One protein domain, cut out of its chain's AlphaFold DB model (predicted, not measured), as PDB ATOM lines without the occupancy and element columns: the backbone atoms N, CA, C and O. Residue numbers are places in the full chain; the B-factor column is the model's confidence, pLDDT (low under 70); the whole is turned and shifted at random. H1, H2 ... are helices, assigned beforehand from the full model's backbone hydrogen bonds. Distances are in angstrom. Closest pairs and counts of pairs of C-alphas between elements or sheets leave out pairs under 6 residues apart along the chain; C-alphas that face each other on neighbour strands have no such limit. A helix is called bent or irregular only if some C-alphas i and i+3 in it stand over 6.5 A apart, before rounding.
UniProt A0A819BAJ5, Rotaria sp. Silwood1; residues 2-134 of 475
ATOM      1  N   ILE A   2     -15.350  -2.088 -33.117       54.97
ATOM      2  CA  ILE A   2     -14.343  -1.086 -33.530       54.97
ATOM      3  C   ILE A   2     -14.576  -0.653 -34.979       54.97
ATOM      4  O   ILE A   2     -14.580   0.535 -35.243       54.97
ATOM      5  N   GLU A   3     -14.874  -1.589 -35.886       53.44
ATOM      6  CA  GLU A   3     -15.222  -1.253 -37.273       53.44
ATOM      7  C   GLU A   3     -16.538  -0.472 -37.389       53.44
ATOM      8  O   GLU A   3     -16.560   0.530 -38.085       53.44
ATOM      9  N   CYS A   4     -17.597  -0.829 -36.644       53.72
ATOM     10  CA  CYS A   4     -18.818  -0.007 -36.585       53.72
ATOM     11  C   CYS A   4     -18.533   1.411 -36.073       53.72
ATOM     12  O   CYS A   4     -19.037   2.377 -36.626       53.72
ATOM     13  N   MET A   5     -17.721   1.548 -35.019       57.19
ATOM     14  CA  MET A   5     -17.354   2.856 -34.475       57.19
ATOM     15  C   MET A   5     -16.442   3.629 -35.431       57.19
ATOM     16  O   MET A   5     -16.587   4.836 -35.561       57.19
ATOM     17  N   ALA A   6     -15.552   2.948 -36.152       57.03
ATOM     18  CA  ALA A   6     -14.716   3.551 -37.182       57.03
ATOM     19  C   ALA A   6     -15.530   3.983 -38.410       57.03
ATOM     20  O   ALA A   6     -15.243   5.036 -38.975       57.03
ATOM     21  N   ALA A   7     -16.556   3.214 -38.788       53.81
ATOM     22  CA  ALA A   7     -17.505   3.557 -39.842       53.81
ATOM     23  C   ALA A   7     -18.355   4.779 -39.458       53.81
ATOM     24  O   ALA A   7     -18.564   5.654 -40.289       53.81
ATOM     25  N   LEU A   8     -18.763   4.893 -38.187       51.50
ATOM     26  CA  LEU A   8     -19.460   6.077 -37.665       51.50
ATOM     27  C   LEU A   8     -18.578   7.330 -37.597       51.50
ATOM     28  O   LEU A   8     -19.103   8.436 -37.591       51.50
ATOM     29  N   GLN A   9     -17.255   7.173 -37.538       52.06
ATOM     30  CA  GLN A   9     -16.295   8.274 -37.392       52.06
ATOM     31  C   GLN A   9     -15.512   8.593 -38.672       52.06
ATOM     32  O   GLN A   9     -14.426   9.166 -38.599       52.06
ATOM     33  N   GLY A  10     -15.992   8.170 -39.845       51.91
ATOM     34  CA  GLY A  10     -15.331   8.494 -41.116       51.91
ATOM     35  C   GLY A  10     -13.885   7.981 -41.231       51.91
ATOM     36  O   GLY A  10     -13.081   8.554 -41.956       51.91
ATOM     37  N   GLY A  11     -13.523   6.908 -40.515       51.72
ATOM     38  CA  GLY A  11     -12.201   6.276 -40.616       51.72
ATOM     39  C   GLY A  11     -11.111   6.789 -39.663       51.72
ATOM     40  O   GLY A  11     -10.004   6.246 -39.698       51.72
ATOM     41  N   ALA A  12     -11.397   7.740 -38.767       48.53
ATOM     42  CA  ALA A  12     -10.402   8.317 -37.847       48.53
ATOM     43  C   ALA A  12      -9.889   7.351 -36.749       48.53
ATOM     44  O   ALA A  12      -8.819   7.550 -36.179       48.53
ATOM     45  N   LEU A  13     -10.602   6.254 -36.469       53.22
ATOM     46  CA  LEU A  13     -10.281   5.312 -35.380       53.22
ATOM     47  C   LEU A  13      -9.202   4.261 -35.702       53.22
ATOM     48  O   LEU A  13      -8.985   3.347 -34.905       53.22
ATOM     49  N   LYS A  14      -8.516   4.352 -36.848       53.47
ATOM     50  CA  LYS A  14      -7.675   3.261 -37.381       53.47
ATOM     51  C   LYS A  14      -6.455   2.844 -36.534       53.47
ATOM     52  O   LYS A  14      -5.817   1.862 -36.898       53.47
ATOM     53  N   SER A  15      -6.118   3.493 -35.413       52.84
ATOM     54  CA  SER A  15      -4.857   3.205 -34.697       52.84
ATOM     55  C   SER A  15      -4.934   2.970 -33.184       52.84
ATOM     56  O   SER A  15      -3.929   2.563 -32.591       52.84
ATOM     57  N   VAL A  16      -6.083   3.143 -32.522       58.72
ATOM     58  CA  VAL A  16      -6.143   2.949 -31.062       58.72
ATOM     59  C   VAL A  16      -6.324   1.467 -30.737       58.72
ATOM     60  O   VAL A  16      -7.420   0.914 -30.830       58.72
ATOM     61  N   LYS A  17      -5.238   0.805 -30.313       64.44
ATOM     62  CA  LYS A  17      -5.297  -0.552 -29.745       64.44
ATOM     63  C   LYS A  17      -6.067  -0.517 -28.425       64.44
ATOM     64  O   LYS A  17      -5.490  -0.277 -27.367       64.44
ATOM     65  N   PHE A  18      -7.367  -0.780 -28.488       68.31
ATOM     66  CA  PHE A  18      -8.198  -0.939 -27.301       68.31
ATOM     67  C   PHE A  18      -7.780  -2.210 -26.548       68.31
ATOM     68  O   PHE A  18      -8.068  -3.328 -26.977       68.31
ATOM     69  N   ARG A  19      -7.047  -2.046 -25.440       78.00
ATOM     70  CA  ARG A  19      -6.754  -3.132 -24.498       78.00
ATOM     71  C   ARG A  19      -7.846  -3.154 -23.439       78.00
ATOM     72  O   ARG A  19      -7.879  -2.282 -22.581       78.00
ATOM     73  N   ALA A  20      -8.704  -4.160 -23.509       79.56
ATOM     74  CA  ALA A  20      -9.679  -4.463 -22.477       79.56
ATOM     75  C   ALA A  20      -9.665  -5.963 -22.193       79.56
ATOM     76  O   ALA A  20      -9.488  -6.785 -23.097       79.56
ATOM     77  N   SER A  21      -9.835  -6.314 -20.926       82.25
ATOM     78  CA  SER A  21     -10.093  -7.679 -20.487       82.25
ATOM     79  C   SER A  21     -11.416  -8.199 -21.059       82.25
ATOM     80  O   SER A  21     -12.288  -7.440 -21.489       82.25
ATOM     81  N   ALA A  22     -11.590  -9.521 -21.061       77.31
ATOM     82  CA  ALA A  22     -12.817 -10.143 -21.552       77.31
ATOM     83  C   ALA A  22     -14.063  -9.706 -20.752       77.31
ATOM     84  O   ALA A  22     -15.137  -9.554 -21.332       77.31
ATOM     85  N   SER A  23     -13.920  -9.452 -19.446       78.75
ATOM     86  CA  SER A  23     -14.990  -8.923 -18.592       78.75
ATOM     87  C   SER A  23     -15.344  -7.486 -18.962       78.75
ATOM     88  O   SER A  23     -16.521  -7.199 -19.162       78.75
ATOM     89  N   GLU A  24     -14.355  -6.604 -19.132       83.94
ATOM     90  CA  GLU A  24     -14.581  -5.226 -19.592       83.94
ATOM     91  C   GLU A  24     -15.248  -5.197 -20.974       83.94
ATOM     92  O   GLU A  24     -16.196  -4.442 -21.185       83.94
ATOM     93  N   MET A  25     -14.810  -6.056 -21.899       85.44
ATOM     94  CA  MET A  25     -15.425  -6.186 -23.223       85.44
ATOM     95  C   MET A  25     -16.870  -6.675 -23.140       85.44
ATOM     96  O   MET A  25     -17.717  -6.164 -23.865       85.44
ATOM     97  N   LEU A  26     -17.169  -7.632 -22.257       84.50
ATOM     98  CA  LEU A  26     -18.530  -8.124 -22.048       84.50
ATOM     99  C   LEU A  26     -19.436  -7.044 -21.446       84.50
ATOM    100  O   LEU A  26     -20.582  -6.901 -21.870       84.50
ATOM    101  N   VAL A  27     -18.932  -6.270 -20.481       87.25
ATOM    102  CA  VAL A  27     -19.645  -5.121 -19.905       87.25
ATOM    103  C   VAL A  27     -19.925  -4.097 -20.999       87.25
ATOM    104  O   VAL A  27     -21.082  -3.763 -21.240       87.25
ATOM    105  N   LEU A  28     -18.899  -3.665 -21.731       86.69
ATOM    106  CA  LEU A  28     -19.053  -2.718 -22.833       86.69
ATOM    107  C   LEU A  28     -20.084  -3.217 -23.855       86.69
ATOM    108  O   LEU A  28     -21.004  -2.493 -24.224       86.69
ATOM    109  N   PHE A  29     -19.984  -4.483 -24.251       88.31
ATOM    110  CA  PHE A  29     -20.910  -5.134 -25.171       88.31
ATOM    111  C   PHE A  29     -22.368  -5.112 -24.678       88.31
ATOM    112  O   PHE A  29     -23.283  -4.880 -25.469       88.31
ATOM    113  N   LYS A  30     -22.600  -5.281 -23.371       88.56
ATOM    114  CA  LYS A  30     -23.941  -5.196 -22.769       88.56
ATOM    115  C   LYS A  30     -24.511  -3.775 -22.778       88.56
ATOM    116  O   LYS A  30     -25.710  -3.635 -23.028       88.56
ATOM    117  N   TYR A  31     -23.676  -2.764 -22.524       89.94
ATOM    118  CA  TYR A  31     -24.095  -1.368 -22.326       89.94
ATOM    119  C   TYR A  31     -24.048  -0.489 -23.579       89.94
ATOM    120  O   TYR A  31     -24.658   0.577 -23.582       89.94
ATOM    121  N   ILE A  32     -23.393  -0.925 -24.656       88.88
ATOM    122  CA  ILE A  32     -23.318  -0.176 -25.918       88.88
ATOM    123  C   ILE A  32     -24.681   0.318 -26.436       88.88
ATOM    124  O   ILE A  32     -24.768   1.498 -26.776       88.88
ATOM    125  N   PRO A  33     -25.760  -0.493 -26.461       87.69
ATOM    126  CA  PRO A  33     -27.073  -0.000 -26.880       87.69
ATOM    127  C   PRO A  33     -27.566   1.190 -26.056       87.69
ATOM    128  O   PRO A  33     -28.112   2.128 -26.621       87.69
ATOM    129  N   ASN A  34     -27.315   1.191 -24.744       86.75
ATOM    130  CA  ASN A  34     -27.738   2.274 -23.855       86.75
ATOM    131  C   ASN A  34     -26.938   3.554 -24.117       86.75
ATOM    132  O   ASN A  34     -27.503   4.643 -24.098       86.75
ATOM    133  N   ILE A  35     -25.640   3.416 -24.412       85.81
ATOM    134  CA  ILE A  35     -24.778   4.546 -24.779       85.81
ATOM    135  C   ILE A  35     -25.302   5.205 -26.063       85.81
ATOM    136  O   ILE A  35     -25.485   6.420 -26.102       85.81
ATOM    137  N   PHE A  36     -25.612   4.412 -27.093       84.44
ATOM    138  CA  PHE A  36     -26.150   4.941 -28.350       84.44
ATOM    139  C   PHE A  36     -27.585   5.463 -28.224       84.44
ATOM    140  O   PHE A  36     -27.926   6.446 -28.884       84.44
ATOM    141  N   TYR A  37     -28.405   4.858 -27.356       82.81
ATOM    142  CA  TYR A  37     -29.739   5.359 -27.021       82.81
ATOM    143  C   TYR A  37     -29.659   6.772 -26.451       82.81
ATOM    144  O   TYR A  37     -30.304   7.690 -26.955       82.81
ATOM    145  N   GLN A  38     -28.815   6.968 -25.439       76.12
ATOM    146  CA  GLN A  38     -28.674   8.256 -24.770       76.12
ATOM    147  C   GLN A  38     -28.096   9.334 -25.697       76.12
ATOM    148  O   GLN A  38     -28.496  10.492 -25.615       76.12
ATOM    149  N   ALA A  39     -27.217   8.946 -26.623       76.44
ATOM    150  CA  ALA A  39     -26.668   9.834 -27.643       76.44
ATOM    151  C   ALA A  39     -27.655  10.172 -28.783       76.44
ATOM    152  O   ALA A  39     -27.274  10.886 -29.704       76.44
ATOM    153  N   ARG A  40     -28.898   9.655 -28.758       79.06
ATOM    154  CA  ARG A  40     -29.896   9.771 -29.846       79.06
ATOM    155  C   ARG A  40     -29.397   9.276 -31.208       79.06
ATOM    156  O   ARG A  40     -29.937   9.633 -32.247       79.06
ATOM    157  N   LEU A  41     -28.396   8.399 -31.212       77.12
ATOM    158  CA  LEU A  41     -27.814   7.844 -32.437       77.12
ATOM    159  C   LEU A  41     -28.587   6.627 -32.956       77.12
ATOM    160  O   LEU A  41     -28.282   6.120 -34.030       77.12
ATOM    161  N   ILE A  42     -29.589   6.145 -32.216       75.06
ATOM    162  CA  ILE A  42     -30.358   4.959 -32.607       75.06
ATOM    163  C   ILE A  42     -31.140   5.173 -33.895       75.06
ATOM    164  O   ILE A  42     -31.197   4.246 -34.694       75.06
ATOM    165  N   GLU A  43     -31.699   6.359 -34.133       74.88
ATOM    166  CA  GLU A  43     -32.427   6.626 -35.379       74.88
ATOM    167  C   GLU A  43     -31.496   6.482 -36.588       74.88
ATOM    168  O   GLU A  43     -31.821   5.763 -37.531       74.88
ATOM    169  N   LEU A  44     -30.280   7.031 -36.493       72.94
ATOM    170  CA  LEU A  44     -29.246   6.913 -37.525       72.94
ATOM    171  C   LEU A  44     -28.743   5.470 -37.698       72.94
ATOM    172  O   LEU A  44     -28.421   5.038 -38.800       72.94
ATOM    173  N   LEU A  45     -28.666   4.714 -36.601       78.38
ATOM    174  CA  LEU A  45     -28.158   3.342 -36.588       78.38
ATOM    175  C   LEU A  45     -29.211   2.294 -36.950       78.38
ATOM    176  O   LEU A  45     -28.850   1.179 -37.320       78.38
ATOM    177  N   SER A  46     -30.497   2.625 -36.848       76.25
ATOM    178  CA  SER A  46     -31.606   1.685 -37.049       76.25
ATOM    179  C   SER A  46     -31.643   1.094 -38.458       76.25
ATOM    180  O   SER A  46     -32.041  -0.055 -38.632       76.25
ATOM    181  N   THR A  47     -31.153   1.840 -39.447       82.81
ATOM    182  CA  THR A  47     -31.045   1.414 -40.848       82.81
ATOM    183  C   THR A  47     -29.734   0.683 -41.158       82.81
ATOM    184  O   THR A  47     -29.576   0.118 -42.240       82.81
ATOM    185  N   SER A  48     -28.777   0.655 -40.223       89.94
ATOM    186  CA  SER A  48     -27.462   0.054 -40.439       89.94
ATOM    187  C   SER A  48     -27.484  -1.460 -40.220       89.94
ATOM    188  O   SER A  48     -27.678  -1.944 -39.101       89.94
ATOM    189  N   LEU A  49     -27.155  -2.230 -41.262       91.62
ATOM    190  CA  LEU A  49     -26.968  -3.685 -41.152       91.62
ATOM    191  C   LEU A  49     -25.859  -4.061 -40.156       91.62
ATOM    192  O   LEU A  49     -25.968  -5.070 -39.460       91.62
ATOM    193  N   CYS A  50     -24.821  -3.228 -40.025       89.81
ATOM    194  CA  CYS A  50     -23.761  -3.429 -39.035       89.81
ATOM    195  C   CYS A  50     -24.309  -3.370 -37.602       89.81
ATOM    196  O   CYS A  50     -23.882  -4.139 -36.735       89.81
ATOM    197  N   TRP A  51     -25.250  -2.455 -37.350       91.31
ATOM    198  CA  TRP A  51     -25.904  -2.309 -36.055       91.31
ATOM    199  C   TRP A  51     -26.863  -3.466 -35.775       91.31
ATOM    200  O   TRP A  51     -26.804  -4.056 -34.697       91.31
ATOM    201  N   LEU A  52     -27.668  -3.864 -36.764       93.31
ATOM    202  CA  LEU A  52     -28.536  -5.038 -36.652       93.31
ATOM    203  C   LEU A  52     -27.728  -6.311 -36.359       93.31
ATOM    204  O   LEU A  52     -28.056  -7.046 -35.430       93.31
ATOM    205  N   SER A  53     -26.628  -6.533 -37.086       94.25
ATOM    206  CA  SER A  53     -25.705  -7.648 -36.845       94.25
ATOM    207  C   SER A  53     -25.172  -7.638 -35.405       94.25
ATOM    208  O   SER A  53     -25.165  -8.670 -34.731       94.25
ATOM    209  N   PHE A  54     -24.803  -6.465 -34.879       93.69
ATOM    210  CA  PHE A  54     -24.382  -6.319 -33.484       93.69
ATOM    211  C   PHE A  54     -25.500  -6.661 -32.482       93.69
ATOM    212  O   PHE A  54     -25.245  -7.372 -31.509       93.69
ATOM    213  N   LEU A  55     -26.728  -6.185 -32.708       94.19
ATOM    214  CA  LEU A  55     -27.868  -6.473 -31.832       94.19
ATOM    215  C   LEU A  55     -28.216  -7.966 -31.815       94.19
ATOM    216  O   LEU A  55     -28.455  -8.518 -30.740       94.19
ATOM    217  N   LEU A  56     -28.176  -8.630 -32.972       96.12
ATOM    218  CA  LEU A  56     -28.384 -10.076 -33.080       96.12
ATOM    219  C   LEU A  56     -27.316 -10.850 -32.301       96.12
ATOM    220  O   LEU A  56     -27.650 -11.712 -31.490       96.12
ATOM    221  N   LEU A  57     -26.038 -10.491 -32.463       95.62
ATOM    222  CA  LEU A  57     -24.953 -11.093 -31.684       95.62
ATOM    223  C   LEU A  57     -25.152 -10.879 -30.180       95.62
ATOM    224  O   LEU A  57     -24.853 -11.764 -29.376       95.62
ATOM    225  N   ARG A  58     -25.656  -9.707 -29.779       94.81
ATOM    226  CA  ARG A  58     -25.934  -9.404 -28.374       94.81
ATOM    227  C   ARG A  58     -27.021 -10.288 -27.796       94.81
ATOM    228  O   ARG A  58     -26.853 -10.775 -26.680       94.81
ATOM    229  N   GLU A  59     -28.089 -10.518 -28.544       95.69
ATOM    230  CA  GLU A  59     -29.163 -11.416 -28.130       95.69
ATOM    231  C   GLU A  59     -28.671 -12.868 -28.022       95.69
ATOM    232  O   GLU A  59     -28.936 -13.526 -27.017       95.69
ATOM    233  N   ILE A  60     -27.864 -13.334 -28.987       96.00
ATOM    234  CA  ILE A  60     -27.214 -14.657 -28.949       96.00
ATOM    235  C   ILE A  60     -26.401 -14.812 -27.663       96.00
ATOM    236  O   ILE A  60     -26.613 -15.754 -26.905       96.00
ATOM    237  N   VAL A  61     -25.513 -13.858 -27.366       93.50
ATOM    238  CA  VAL A  61     -24.697 -13.880 -26.142       93.50
ATOM    239  C   VAL A  61     -25.574 -13.815 -24.889       93.50
ATOM    240  O   VAL A  61     -25.284 -14.498 -23.914       93.50
ATOM    241  N   SER A  62     -26.650 -13.027 -24.888       93.44
ATOM    242  CA  SER A  62     -27.580 -12.959 -23.754       93.44
ATOM    243  C   SER A  62     -28.184 -14.332 -23.444       93.44
ATOM    244  O   SER A  62     -28.139 -14.783 -22.300       93.44
ATOM    245  N   ILE A  63     -28.659 -15.035 -24.476       94.56
ATOM    246  CA  ILE A  63     -29.234 -16.379 -24.363       94.56
ATOM    247  C   ILE A  63     -28.171 -17.402 -23.940       94.56
ATOM    248  O   ILE A  63     -28.393 -18.170 -23.008       94.56
ATOM    249  N   SER A  64     -26.985 -17.377 -24.554       92.44
ATOM    250  CA  SER A  64     -25.880 -18.283 -24.209       92.44
ATOM    251  C   SER A  64     -25.421 -18.169 -22.754       92.44
ATOM    252  O   SER A  64     -24.886 -19.129 -22.195       92.44
ATOM    253  N   PHE A  65     -25.621 -17.003 -22.133       89.75
ATOM    254  CA  PHE A  65     -25.250 -16.733 -20.746       89.75
ATOM    255  C   PHE A  65     -26.444 -16.687 -19.775       89.75
ATOM    256  O   PHE A  65     -26.257 -16.314 -18.612       89.75
ATOM    257  N   ALA A  66     -27.643 -17.077 -20.219       91.38
ATOM    258  CA  ALA A  66     -28.832 -17.142 -19.375       91.38
ATOM    259  C   ALA A  66     -28.637 -18.105 -18.191       91.38
ATOM    260  O   ALA A  66     -27.841 -19.044 -18.249       91.38
ATOM    261  N   SER A  67     -29.337 -17.855 -17.081       88.88
ATOM    262  CA  SER A  67     -29.247 -18.718 -15.899       88.88
ATOM    263  C   SER A  67     -29.929 -20.060 -16.073       88.88
ATOM    264  O   SER A  67     -29.462 -21.047 -15.513       88.88
ATOM    265  N   GLU A  68     -30.996 -20.059 -16.858       88.94
ATOM    266  CA  GLU A  68     -31.877 -21.181 -17.134       88.94
ATOM    267  C   GLU A  68     -32.244 -21.125 -18.616       88.94
ATOM    268  O   GLU A  68     -32.353 -20.039 -19.195       88.94
ATOM    269  N   ILE A  69     -32.394 -22.290 -19.243       89.88
ATOM    270  CA  ILE A  69     -32.726 -22.416 -20.662       89.88
ATOM    271  C   ILE A  69     -33.836 -23.448 -20.792       89.88
ATOM    272  O   ILE A  69     -33.695 -24.574 -20.325       89.88
ATOM    273  N   GLY A  70     -34.920 -23.065 -21.460       92.31
ATOM    274  CA  GLY A  70     -35.940 -24.000 -21.933       92.31
ATOM    275  C   GLY A  70     -35.758 -24.333 -23.415       92.31
ATOM    276  O   GLY A  70     -35.082 -23.606 -24.142       92.31
ATOM    277  N   MET A  71     -36.435 -25.378 -23.896       91.62
ATOM    278  CA  MET A  71     -36.384 -25.800 -25.309       91.62
ATOM    279  C   MET A  71     -36.730 -24.671 -26.291       91.62
ATOM    280  O   MET A  71     -35.991 -24.434 -27.241       91.62
ATOM    281  N   MET A  72     -37.761 -23.875 -25.989       94.69
ATOM    282  CA  MET A  72     -38.141 -22.700 -26.795       94.69
ATOM    283  C   MET A  72     -37.004 -21.675 -26.941       94.69
ATOM    284  O   MET A  72     -36.912 -20.959 -27.936       94.69
ATOM    285  N   THR A  73     -36.126 -21.581 -25.938       94.69
ATOM    286  CA  THR A  73     -34.974 -20.671 -25.966       94.69
ATOM    287  C   THR A  73     -33.878 -21.194 -26.895       94.69
ATOM    288  O   THR A  73     -33.224 -20.395 -27.563       94.69
ATOM    289  N   ILE A  74     -33.709 -22.515 -26.982       94.81
ATOM    290  CA  ILE A  74     -32.758 -23.169 -27.892       94.81
ATOM    291  C   ILE A  74     -33.212 -22.992 -29.346       94.81
ATOM    292  O   ILE A  74     -32.429 -22.537 -30.174       94.81
ATOM    293  N   GLU A  75     -34.492 -23.221 -29.644       95.50
ATOM    294  CA  GLU A  75     -35.045 -22.975 -30.986       95.50
ATOM    295  C   GLU A  75     -34.926 -21.500 -31.399       95.50
ATOM    296  O   GLU A  75     -34.620 -21.167 -32.547       95.50
ATOM    297  N   LYS A  76     -35.149 -20.577 -30.452       96.44
ATOM    298  CA  LYS A  76     -34.931 -19.142 -30.679       96.44
ATOM    299  C   LYS A  76     -33.461 -18.854 -31.000       96.44
ATOM    300  O   LYS A  76     -33.186 -18.034 -31.876       96.44
ATOM    301  N   LEU A  77     -32.528 -19.499 -30.303       96.81
ATOM    302  CA  LEU A  77     -31.093 -19.320 -30.508       96.81
ATOM    303  C   LEU A  77     -30.657 -19.755 -31.910       96.81
ATOM    304  O   LEU A  77     -29.949 -18.999 -32.567       96.81
ATOM    305  N   GLU A  78     -31.112 -20.910 -32.389       96.88
ATOM    306  CA  GLU A  78     -30.806 -21.409 -33.738       96.88
ATOM    307  C   GLU A  78     -31.238 -20.404 -34.823       96.88
ATOM    308  O   GLU A  78     -30.455 -20.022 -35.704       96.88
ATOM    309  N   LYS A  79     -32.466 -19.881 -34.705       97.88
ATOM    310  CA  LYS A  79     -33.001 -18.845 -35.605       97.88
ATOM    311  C   LYS A  79     -32.180 -17.558 -35.539       97.88
ATOM    312  O   LYS A  79     -31.877 -16.966 -36.574       97.88
ATOM    313  N   LEU A  80     -31.793 -17.130 -34.336       97.94
ATOM    314  CA  LEU A  80     -30.966 -15.938 -34.140       97.94
ATOM    315  C   LEU A  80     -29.568 -16.095 -34.734       97.94
ATOM    316  O   LEU A  80     -29.087 -15.157 -35.363       97.94
ATOM    317  N   VAL A  81     -28.924 -17.252 -34.564       97.69
ATOM    318  CA  VAL A  81     -27.601 -17.542 -35.138       97.69
ATOM    319  C   VAL A  81     -27.665 -17.504 -36.660       97.69
ATOM    320  O   VAL A  81     -26.838 -16.844 -37.287       97.69
ATOM    321  N   THR A  82     -28.671 -18.146 -37.254       97.62
ATOM    322  CA  THR A  82     -28.867 -18.139 -38.709       97.62
ATOM    323  C   THR A  82     -29.066 -16.716 -39.228       97.62
ATOM    324  O   THR A  82     -28.374 -16.290 -40.153       97.62
ATOM    325  N   HIS A  83     -29.950 -15.947 -38.584       97.88
ATOM    326  CA  HIS A  83     -30.193 -14.555 -38.948       97.88
ATOM    327  C   HIS A  83     -28.921 -13.711 -38.797       97.88
ATOM    328  O   HIS A  83     -28.549 -12.997 -39.723       97.88
ATOM    329  N   TYR A  84     -28.198 -13.851 -37.685       97.25
ATOM    330  CA  TYR A  84     -26.940 -13.149 -37.448       97.25
ATOM    331  C   TYR A  84     -25.912 -13.413 -38.547       97.25
ATOM    332  O   TYR A  84     -25.310 -12.461 -39.034       97.25
ATOM    333  N   LEU A  85     -25.705 -14.671 -38.941       96.06
ATOM    334  CA  LEU A  85     -24.707 -15.028 -39.950       96.06
ATOM    335  C   LEU A  85     -25.060 -14.467 -41.333       96.06
ATOM    336  O   LEU A  85     -24.175 -13.968 -42.021       96.06
ATOM    337  N   LEU A  86     -26.342 -14.478 -41.711       96.50
ATOM    338  CA  LEU A  86     -26.810 -13.847 -42.950       96.50
ATOM    339  C   LEU A  86     -26.643 -12.323 -42.904       96.50
ATOM    340  O   LEU A  86     -26.105 -11.722 -43.831       96.50
ATOM    341  N   THR A  87     -27.057 -11.679 -41.809       95.81
ATOM    342  CA  THR A  87     -26.881 -10.230 -41.637       95.81
ATOM    343  C   THR A  87     -25.404  -9.850 -41.590       95.81
ATOM    344  O   THR A  87     -25.041  -8.798 -42.102       95.81
ATOM    345  N   PHE A  88     -24.549 -10.683 -40.993       95.00
ATOM    346  CA  PHE A  88     -23.107 -10.468 -40.940       95.00
ATOM    347  C   PHE A  88     -22.501 -10.478 -42.342       95.00
ATOM    348  O   PHE A  88     -21.802  -9.532 -42.687       95.00
ATOM    349  N   ASP A  89     -22.805 -11.482 -43.163       94.19
ATOM    350  CA  ASP A  89     -22.288 -11.541 -44.533       94.19
ATOM    351  C   ASP A  89     -22.778 -10.350 -45.370       94.19
ATOM    352  O   ASP A  89     -22.012  -9.774 -46.133       94.19
ATOM    353  N   ASN A  90     -24.025  -9.909 -45.177       94.50
ATOM    354  CA  ASN A  90     -24.551  -8.730 -45.870       94.50
ATOM    355  C   ASN A  90     -23.914  -7.417 -45.378       94.50
ATOM    356  O   ASN A  90     -23.671  -6.510 -46.169       94.50
ATOM    357  N   ALA A  91     -23.654  -7.294 -44.074       92.56
ATOM    358  CA  ALA A  91     -23.061  -6.100 -43.473       92.56
ATOM    359  C   ALA A  91     -21.552  -5.990 -43.743       92.56
ATOM    360  O   ALA A  91     -21.027  -4.890 -43.900       92.56
ATOM    361  N   TYR A  92     -20.864  -7.129 -43.790       90.44
ATOM    362  CA  TYR A  92     -19.412  -7.234 -43.873       90.44
ATOM    363  C   TYR A  92     -19.000  -8.171 -45.009       90.44
ATOM    364  O   TYR A  92     -18.121  -9.002 -44.820       90.44
ATOM    365  N   GLY A  93     -19.598  -8.052 -46.198       84.44
ATOM    366  CA  GLY A  93     -19.363  -8.987 -47.316       84.44
ATOM    367  C   GLY A  93     -17.905  -9.120 -47.778       84.44
ATOM    368  O   GLY A  93     -17.556 -10.076 -48.462       84.44
ATOM    369  N   TYR A  94     -17.032  -8.196 -47.372       84.94
ATOM    370  CA  TYR A  94     -15.583  -8.271 -47.576       84.94
ATOM    371  C   TYR A  94     -14.848  -9.122 -46.521       84.94
ATOM    372  O   TYR A  94     -13.712  -9.545 -46.741       84.94
ATOM    373  N   ALA A  95     -15.447  -9.333 -45.351       85.12
ATOM    374  CA  ALA A  95     -14.839  -9.999 -44.213       85.12
ATOM    375  C   ALA A  95     -15.148 -11.496 -44.237       85.12
ATOM    376  O   ALA A  95     -16.297 -11.930 -44.240       85.12
ATOM    377  N   GLN A  96     -14.100 -12.314 -44.183       87.75
ATOM    378  CA  GLN A  96     -14.274 -13.757 -44.068       87.75
ATOM    379  C   GLN A  96     -14.807 -14.137 -42.683       87.75
ATOM    380  O   GLN A  96     -14.354 -13.629 -41.648       87.75
ATOM    381  N   ARG A  97     -15.731 -15.103 -42.648       88.31
ATOM    382  CA  ARG A  97     -16.202 -15.706 -41.400       88.31
ATOM    383  C   ARG A  97     -15.029 -16.352 -40.660       88.31
ATOM    384  O   ARG A  97     -14.500 -17.380 -41.069       88.31
ATOM    385  N   ILE A  98     -14.637 -15.765 -39.532       90.69
ATOM    386  CA  ILE A  98     -13.616 -16.368 -38.661       90.69
ATOM    387  C   ILE A  98     -14.154 -17.622 -37.941       90.69
ATOM    388  O   ILE A  98     -15.366 -17.726 -37.737       90.69
ATOM    389  N   PRO A  99     -13.288 -18.524 -37.434       92.56
ATOM    390  CA  PRO A  99     -13.716 -19.743 -36.734       92.56
ATOM    391  C   PRO A  99     -14.702 -19.518 -35.578       92.56
ATOM    392  O   PRO A  99     -15.545 -20.367 -35.306       92.56
ATOM    393  N   LYS A 100     -14.654 -18.350 -34.920       88.94
ATOM    394  CA  LYS A 100     -15.619 -17.982 -33.869       88.94
ATOM    395  C   LYS A 100     -17.050 -17.817 -34.389       88.94
ATOM    396  O   LYS A 100     -17.973 -18.122 -33.650       88.94
ATOM    397  N   HIS A 101     -17.235 -17.366 -35.633       93.31
ATOM    398  CA  HIS A 101     -18.556 -17.307 -36.270       93.31
ATOM    399  C   HIS A 101     -19.080 -18.709 -36.549       93.31
ATOM    400  O   HIS A 101     -20.235 -18.995 -36.263       93.31
ATOM    401  N   HIS A 102     -18.214 -19.595 -37.048       93.00
ATOM    402  CA  HIS A 102     -18.584 -20.988 -37.268       93.00
ATOM    403  C   HIS A 102     -18.970 -21.679 -35.957       93.00
ATOM    404  O   HIS A 102     -19.916 -22.447 -35.943       93.00
ATOM    405  N   LEU A 103     -18.308 -21.366 -34.839       93.44
ATOM    406  CA  LEU A 103     -18.649 -21.960 -33.546       93.44
ATOM    407  C   LEU A 103     -20.104 -21.688 -33.114       93.44
ATOM    408  O   LEU A 103     -20.684 -22.519 -32.423       93.44
ATOM    409  N   LEU A 104     -20.703 -20.567 -33.537       94.88
ATOM    410  CA  LEU A 104     -22.075 -20.204 -33.166       94.88
ATOM    411  C   LEU A 104     -23.113 -21.215 -33.658       94.88
ATOM    412  O   LEU A 104     -24.115 -21.407 -32.980       94.88
ATOM    413  N   VAL A 105     -22.867 -21.890 -34.787       96.56
ATOM    414  CA  VAL A 105     -23.799 -22.897 -35.336       96.56
ATOM    415  C   VAL A 105     -23.869 -24.170 -34.494       96.56
ATOM    416  O   VAL A 105     -24.673 -25.039 -34.783       96.56
ATOM    417  N   HIS A 106     -22.993 -24.298 -33.492       95.25
ATOM    418  CA  HIS A 106     -22.970 -25.426 -32.564       95.25
ATOM    419  C   HIS A 106     -23.539 -25.057 -31.190       95.25
ATOM    420  O   HIS A 106     -23.548 -25.896 -30.289       95.25
ATOM    421  N   PHE A 107     -23.934 -23.797 -30.971       94.50
ATOM    422  CA  PHE A 107     -24.347 -23.322 -29.650       94.50
ATOM    423  C   PHE A 107     -25.652 -23.959 -29.179       94.50
ATOM    424  O   PHE A 107     -25.764 -24.300 -28.007       94.50
ATOM    425  N   ASP A 108     -26.612 -24.146 -30.074       93.50
ATOM    426  CA  ASP A 108     -27.878 -24.834 -29.832       93.50
ATOM    427  C   ASP A 108     -27.650 -26.282 -29.364       93.50
ATOM    428  O   ASP A 108     -28.092 -26.658 -28.275       93.50
ATOM    429  N   ALA A 109     -26.858 -27.061 -30.108       94.19
ATOM    430  CA  ALA A 109     -26.532 -28.442 -29.769       94.19
ATOM    431  C   ALA A 109     -25.750 -28.533 -28.450       94.19
ATOM    432  O   ALA A 109     -25.985 -29.422 -27.627       94.19
ATOM    433  N   GLN A 110     -24.827 -27.595 -28.214       93.56
ATOM    434  CA  GLN A 110     -24.081 -27.526 -26.961       93.56
ATOM    435  C   GLN A 110     -24.981 -27.177 -25.775       93.56
ATOM    436  O   GLN A 110     -24.873 -27.822 -24.738       93.56
ATOM    437  N   MET A 111     -25.879 -26.202 -25.917       93.19
ATOM    438  CA  MET A 111     -26.778 -25.771 -24.842       93.19
ATOM    439  C   MET A 111     -27.857 -26.807 -24.536       93.19
ATOM    440  O   MET A 111     -28.210 -26.984 -23.373       93.19
ATOM    441  N   SER A 112     -28.327 -27.538 -25.548       92.56
ATOM    442  CA  SER A 112     -29.234 -28.676 -25.371       92.56
ATOM    443  C   SER A 112     -28.595 -29.794 -24.544       92.56
ATOM    444  O   SER A 112     -29.262 -30.414 -23.720       92.56
ATOM    445  N   ARG A 113     -27.292 -30.035 -24.729       91.56
ATOM    446  CA  ARG A 113     -26.594 -31.160 -24.096       91.56
ATOM    447  C   ARG A 113     -25.920 -30.824 -22.767       91.56
ATOM    448  O   ARG A 113     -25.791 -31.704 -21.921       91.56
ATOM    449  N   PHE A 114     -25.427 -29.600 -22.610       87.56
ATOM    450  CA  PHE A 114     -24.524 -29.215 -21.520       87.56
ATOM    451  C   PHE A 114     -25.033 -28.035 -20.685       87.56
ATOM    452  O   PHE A 114     -24.250 -27.464 -19.925       87.56
ATOM    453  N   GLU A 115     -26.318 -27.687 -20.808       87.19
ATOM    454  CA  GLU A 115     -26.932 -26.540 -20.125       87.19
ATOM    455  C   GLU A 115     -26.313 -25.184 -20.584       87.19
ATOM    456  O   GLU A 115     -25.608 -25.141 -21.601       87.19
ATOM    457  N   PRO A 116     -26.584 -24.026 -19.933       88.56
ATOM    458  CA  PRO A 116     -26.066 -22.746 -20.403       88.56
ATOM    459  C   PRO A 116     -24.542 -22.679 -20.513       88.56
ATOM    460  O   PRO A 116     -23.801 -23.013 -19.582       88.56
ATOM    461  N   LEU A 117     -24.064 -22.087 -21.614       89.50
ATOM    462  CA  LEU A 117     -22.632 -21.945 -21.911       89.50
ATOM    463  C   LEU A 117     -21.881 -21.100 -20.872       89.50
ATOM    464  O   LEU A 117     -20.653 -21.159 -20.798       89.50
ATOM    465  N   ARG A 118     -22.581 -20.342 -20.015       86.31
ATOM    466  CA  ARG A 118     -21.949 -19.618 -18.899       86.31
ATOM    467  C   ARG A 118     -21.099 -20.538 -18.016       86.31
ATOM    468  O   ARG A 118     -20.042 -20.112 -17.547       86.31
ATOM    469  N   PHE A 119     -21.529 -21.787 -17.819       83.38
ATOM    470  CA  PHE A 119     -20.872 -22.741 -16.924       83.38
ATOM    471  C   PHE A 119     -19.610 -23.361 -17.521       83.38
ATOM    472  O   PHE A 119     -18.692 -23.710 -16.773       83.38
ATOM    473  N   THR A 120     -19.552 -23.449 -18.847       82.75
ATOM    474  CA  THR A 120     -18.407 -23.943 -19.621       82.75
ATOM    475  C   THR A 120     -17.516 -22.808 -20.131       82.75
ATOM    476  O   THR A 120     -16.436 -23.057 -20.668       82.75
ATOM    477  N   SER A 121     -17.921 -21.549 -19.931       80.81
ATOM    478  CA  SER A 121     -17.153 -20.389 -20.367       80.81
ATOM    479  C   SER A 121     -15.808 -20.280 -19.641       80.81
ATOM    480  O   SER A 121     -15.686 -20.481 -18.429       80.81
ATOM    481  N   CYS A 122     -14.779 -19.859 -20.379       77.00
ATOM    482  CA  CYS A 122     -13.463 -19.574 -19.809       77.00
ATOM    483  C   CYS A 122     -13.495 -18.455 -18.751       77.00
ATOM    484  O   CYS A 122     -12.611 -18.403 -17.899       77.00
ATOM    485  N   MET A 123     -14.530 -17.606 -18.755       67.62
ATOM    486  CA  MET A 123     -14.719 -16.535 -17.774       67.62
ATOM    487  C   MET A 123     -14.813 -17.070 -16.343       67.62
ATOM    488  O   MET A 123     -14.268 -16.452 -15.431       67.62
ATOM    489  N   LYS A 124     -15.411 -18.253 -16.145       70.12
ATOM    490  CA  LYS A 124     -15.457 -18.918 -14.835       70.12
ATOM    491  C   LYS A 124     -14.052 -19.237 -14.319       70.12
ATOM    492  O   LYS A 124     -13.735 -18.960 -13.166       70.12
ATOM    493  N   TYR A 125     -13.198 -19.779 -15.184       72.12
ATOM    494  CA  TYR A 125     -11.818 -20.110 -14.830       72.12
ATOM    495  C   TYR A 125     -10.957 -18.861 -14.631       72.12
ATOM    496  O   TYR A 125     -10.113 -18.850 -13.738       72.12
ATOM    497  N   LEU A 126     -11.189 -17.800 -15.408       66.31
ATOM    498  CA  LEU A 126     -10.507 -16.515 -15.228       66.31
ATOM    499  C   LEU A 126     -10.870 -15.870 -13.886       66.31
ATOM    500  O   LEU A 126      -9.975 -15.437 -13.171       66.31
ATOM    501  N   MET A 127     -12.148 -15.878 -13.492       60.19
ATOM    502  CA  MET A 127     -12.557 -15.394 -12.166       60.19
ATOM    503  C   MET A 127     -11.912 -16.201 -11.038       60.19
ATOM    504  O   MET A 127     -11.419 -15.619 -10.077       60.19
ATOM    505  N   GLN A 128     -11.867 -17.530 -11.166       64.81
ATOM    506  CA  GLN A 128     -11.182 -18.376 -10.188       64.81
ATOM    507  C   GLN A 128      -9.687 -18.059 -10.117       64.81
ATOM    508  O   GLN A 128      -9.145 -17.962  -9.023       64.81
ATOM    509  N   GLN A 129      -9.015 -17.856 -11.253       63.69
ATOM    510  CA  GLN A 129      -7.602 -17.474 -11.274       63.69
ATOM    511  C   GLN A 129      -7.359 -16.116 -10.609       63.69
ATOM    512  O   GLN A 129      -6.449 -16.024  -9.789       63.69
ATOM    513  N   CYS A 130      -8.202 -15.111 -10.864       59.94
ATOM    514  CA  CYS A 130      -8.130 -13.829 -10.161       59.94
ATOM    515  C   CYS A 130      -8.331 -14.002  -8.650       59.94
ATOM    516  O   CYS A 130      -7.571 -13.445  -7.865       59.94
ATOM    517  N   LEU A 131      -9.290 -14.830  -8.220       56.47
ATOM    518  CA  LEU A 131      -9.460 -15.159  -6.801       56.47
ATOM    519  C   LEU A 131      -8.224 -15.864  -6.229       56.47
ATOM    520  O   LEU A 131      -7.843 -15.574  -5.104       56.47
ATOM    521  N   PHE A 132      -7.549 -16.739  -6.980       56.12
ATOM    522  CA  PHE A 132      -6.299 -17.382  -6.547       56.12
ATOM    523  C   PHE A 132      -5.101 -16.424  -6.472       56.12
ATOM    524  O   PHE A 132      -4.152 -16.679  -5.729       56.12
ATOM    525  N   GLU A 133      -5.115 -15.341  -7.244       58.03
ATOM    526  CA  GLU A 133      -4.107 -14.278  -7.177       58.03
ATOM    527  C   GLU A 133      -4.403 -13.283  -6.047       58.03
ATOM    528  O   GLU A 133      -3.472 -12.827  -5.387       58.03
ATOM    529  N   CYS A 134      -5.680 -13.025  -5.752       48.53
ATOM    530  CA  CYS A 134      -6.121 -12.151  -4.661       48.53
ATOM    531  C   CYS A 134      -6.221 -12.857  -3.296       48.53
ATOM    532  O   CYS A 134      -6.142 -12.204  -2.259       48.53
TER     533      CYS A 134
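Overview. This is residues 2 to 134 of the 475 residues of a protein of Rotaria sp. Silwood1 (UniProt A0A819BAJ5). Three helices side by side, H4, H5 and H6, make an up-and-down bundle with H5 between the other two, and H1, H2 and H3 are gathered loosely about H4. A long loop, residues 9 to 21, swings round from H1 to H2, and the last helix, H7, runs away from the body, with its residues 128 to 134 sticking out. The printed part has 133 residues with seven named helices, H1 to H7 in order along the chain, and no named strand; its class is all helix. It is compact, with a radius of gyration of the C-alphas of 16.4 A and spans of 43 by 40 by 30 A.

Along the chain. H1 is residues 2 to 8, with C-alpha 2 at (-14.343, -1.086, -33.530). H2, residues 22 to 38, is 24.5 A long and irregular, with C-alphas 30 and 33 7.3 A apart and a kink of 43 degrees near residue 31. H3 is residues 42 to 46. H4, residues 49 to 64, is 22.4 A long. H5, residues 71 to 91, is the longest helix at 29.9 A, from C-alpha 71 at (-36.384, -25.800, -25.309). H6, residues 99 to 114, is 20.9 A long and irregular, with C-alphas 105 and 108 7.1 A apart and a kink of 54 degrees near residue 106. H7, residues 122 to 134, is 18.4 A long and ends with C-alpha 134 at (-6.121, -12.151, -4.661).

Arrangement. H4, H5 and H6 form the bundle, each running against the one before it. H4 and H5, a helical hairpin, touch at a shallow tilt of 25 degrees; their closest C-alphas, of Leu 49 and Ala 91, are 5.1 A apart. H5 and H6, also a hairpin, touch at a shallow tilt of 5 degrees, with the C-alphas of Ile 74 and Asp 108 closest at 5.5 A. Close to H4 but not clearly touching it are H1, by Cys 4 and Cys 50 at 6.5 A, H2, by Lys 30 and Arg 58 at 7.3 A, and H3, by Leu 45 and Trp 51 at 6.1 A, each the closest pair of C-alphas. H7 is close to H2 but not clearly touching, with the C-alphas of Ser 23 and Met 123 closest at 7.7 A, and is apart from H4 and H5. Every O i to N i+4 pair is within hydrogen-bond range in H1, H3, H4, H5 and H7, against 11 of 13 in H2 and 6 of 12 in H6.

Size, cuts and confidence. The two C-alphas farthest apart, of Thr 47 and Phe 132, are 46.3 A from each other. The printed part has no cut, and the link from H1 to H2, 13 residues, is long. The mean pLDDT of the printed part is 82.5; residues 2 to 18, 123 and 126 to 134 are under 70.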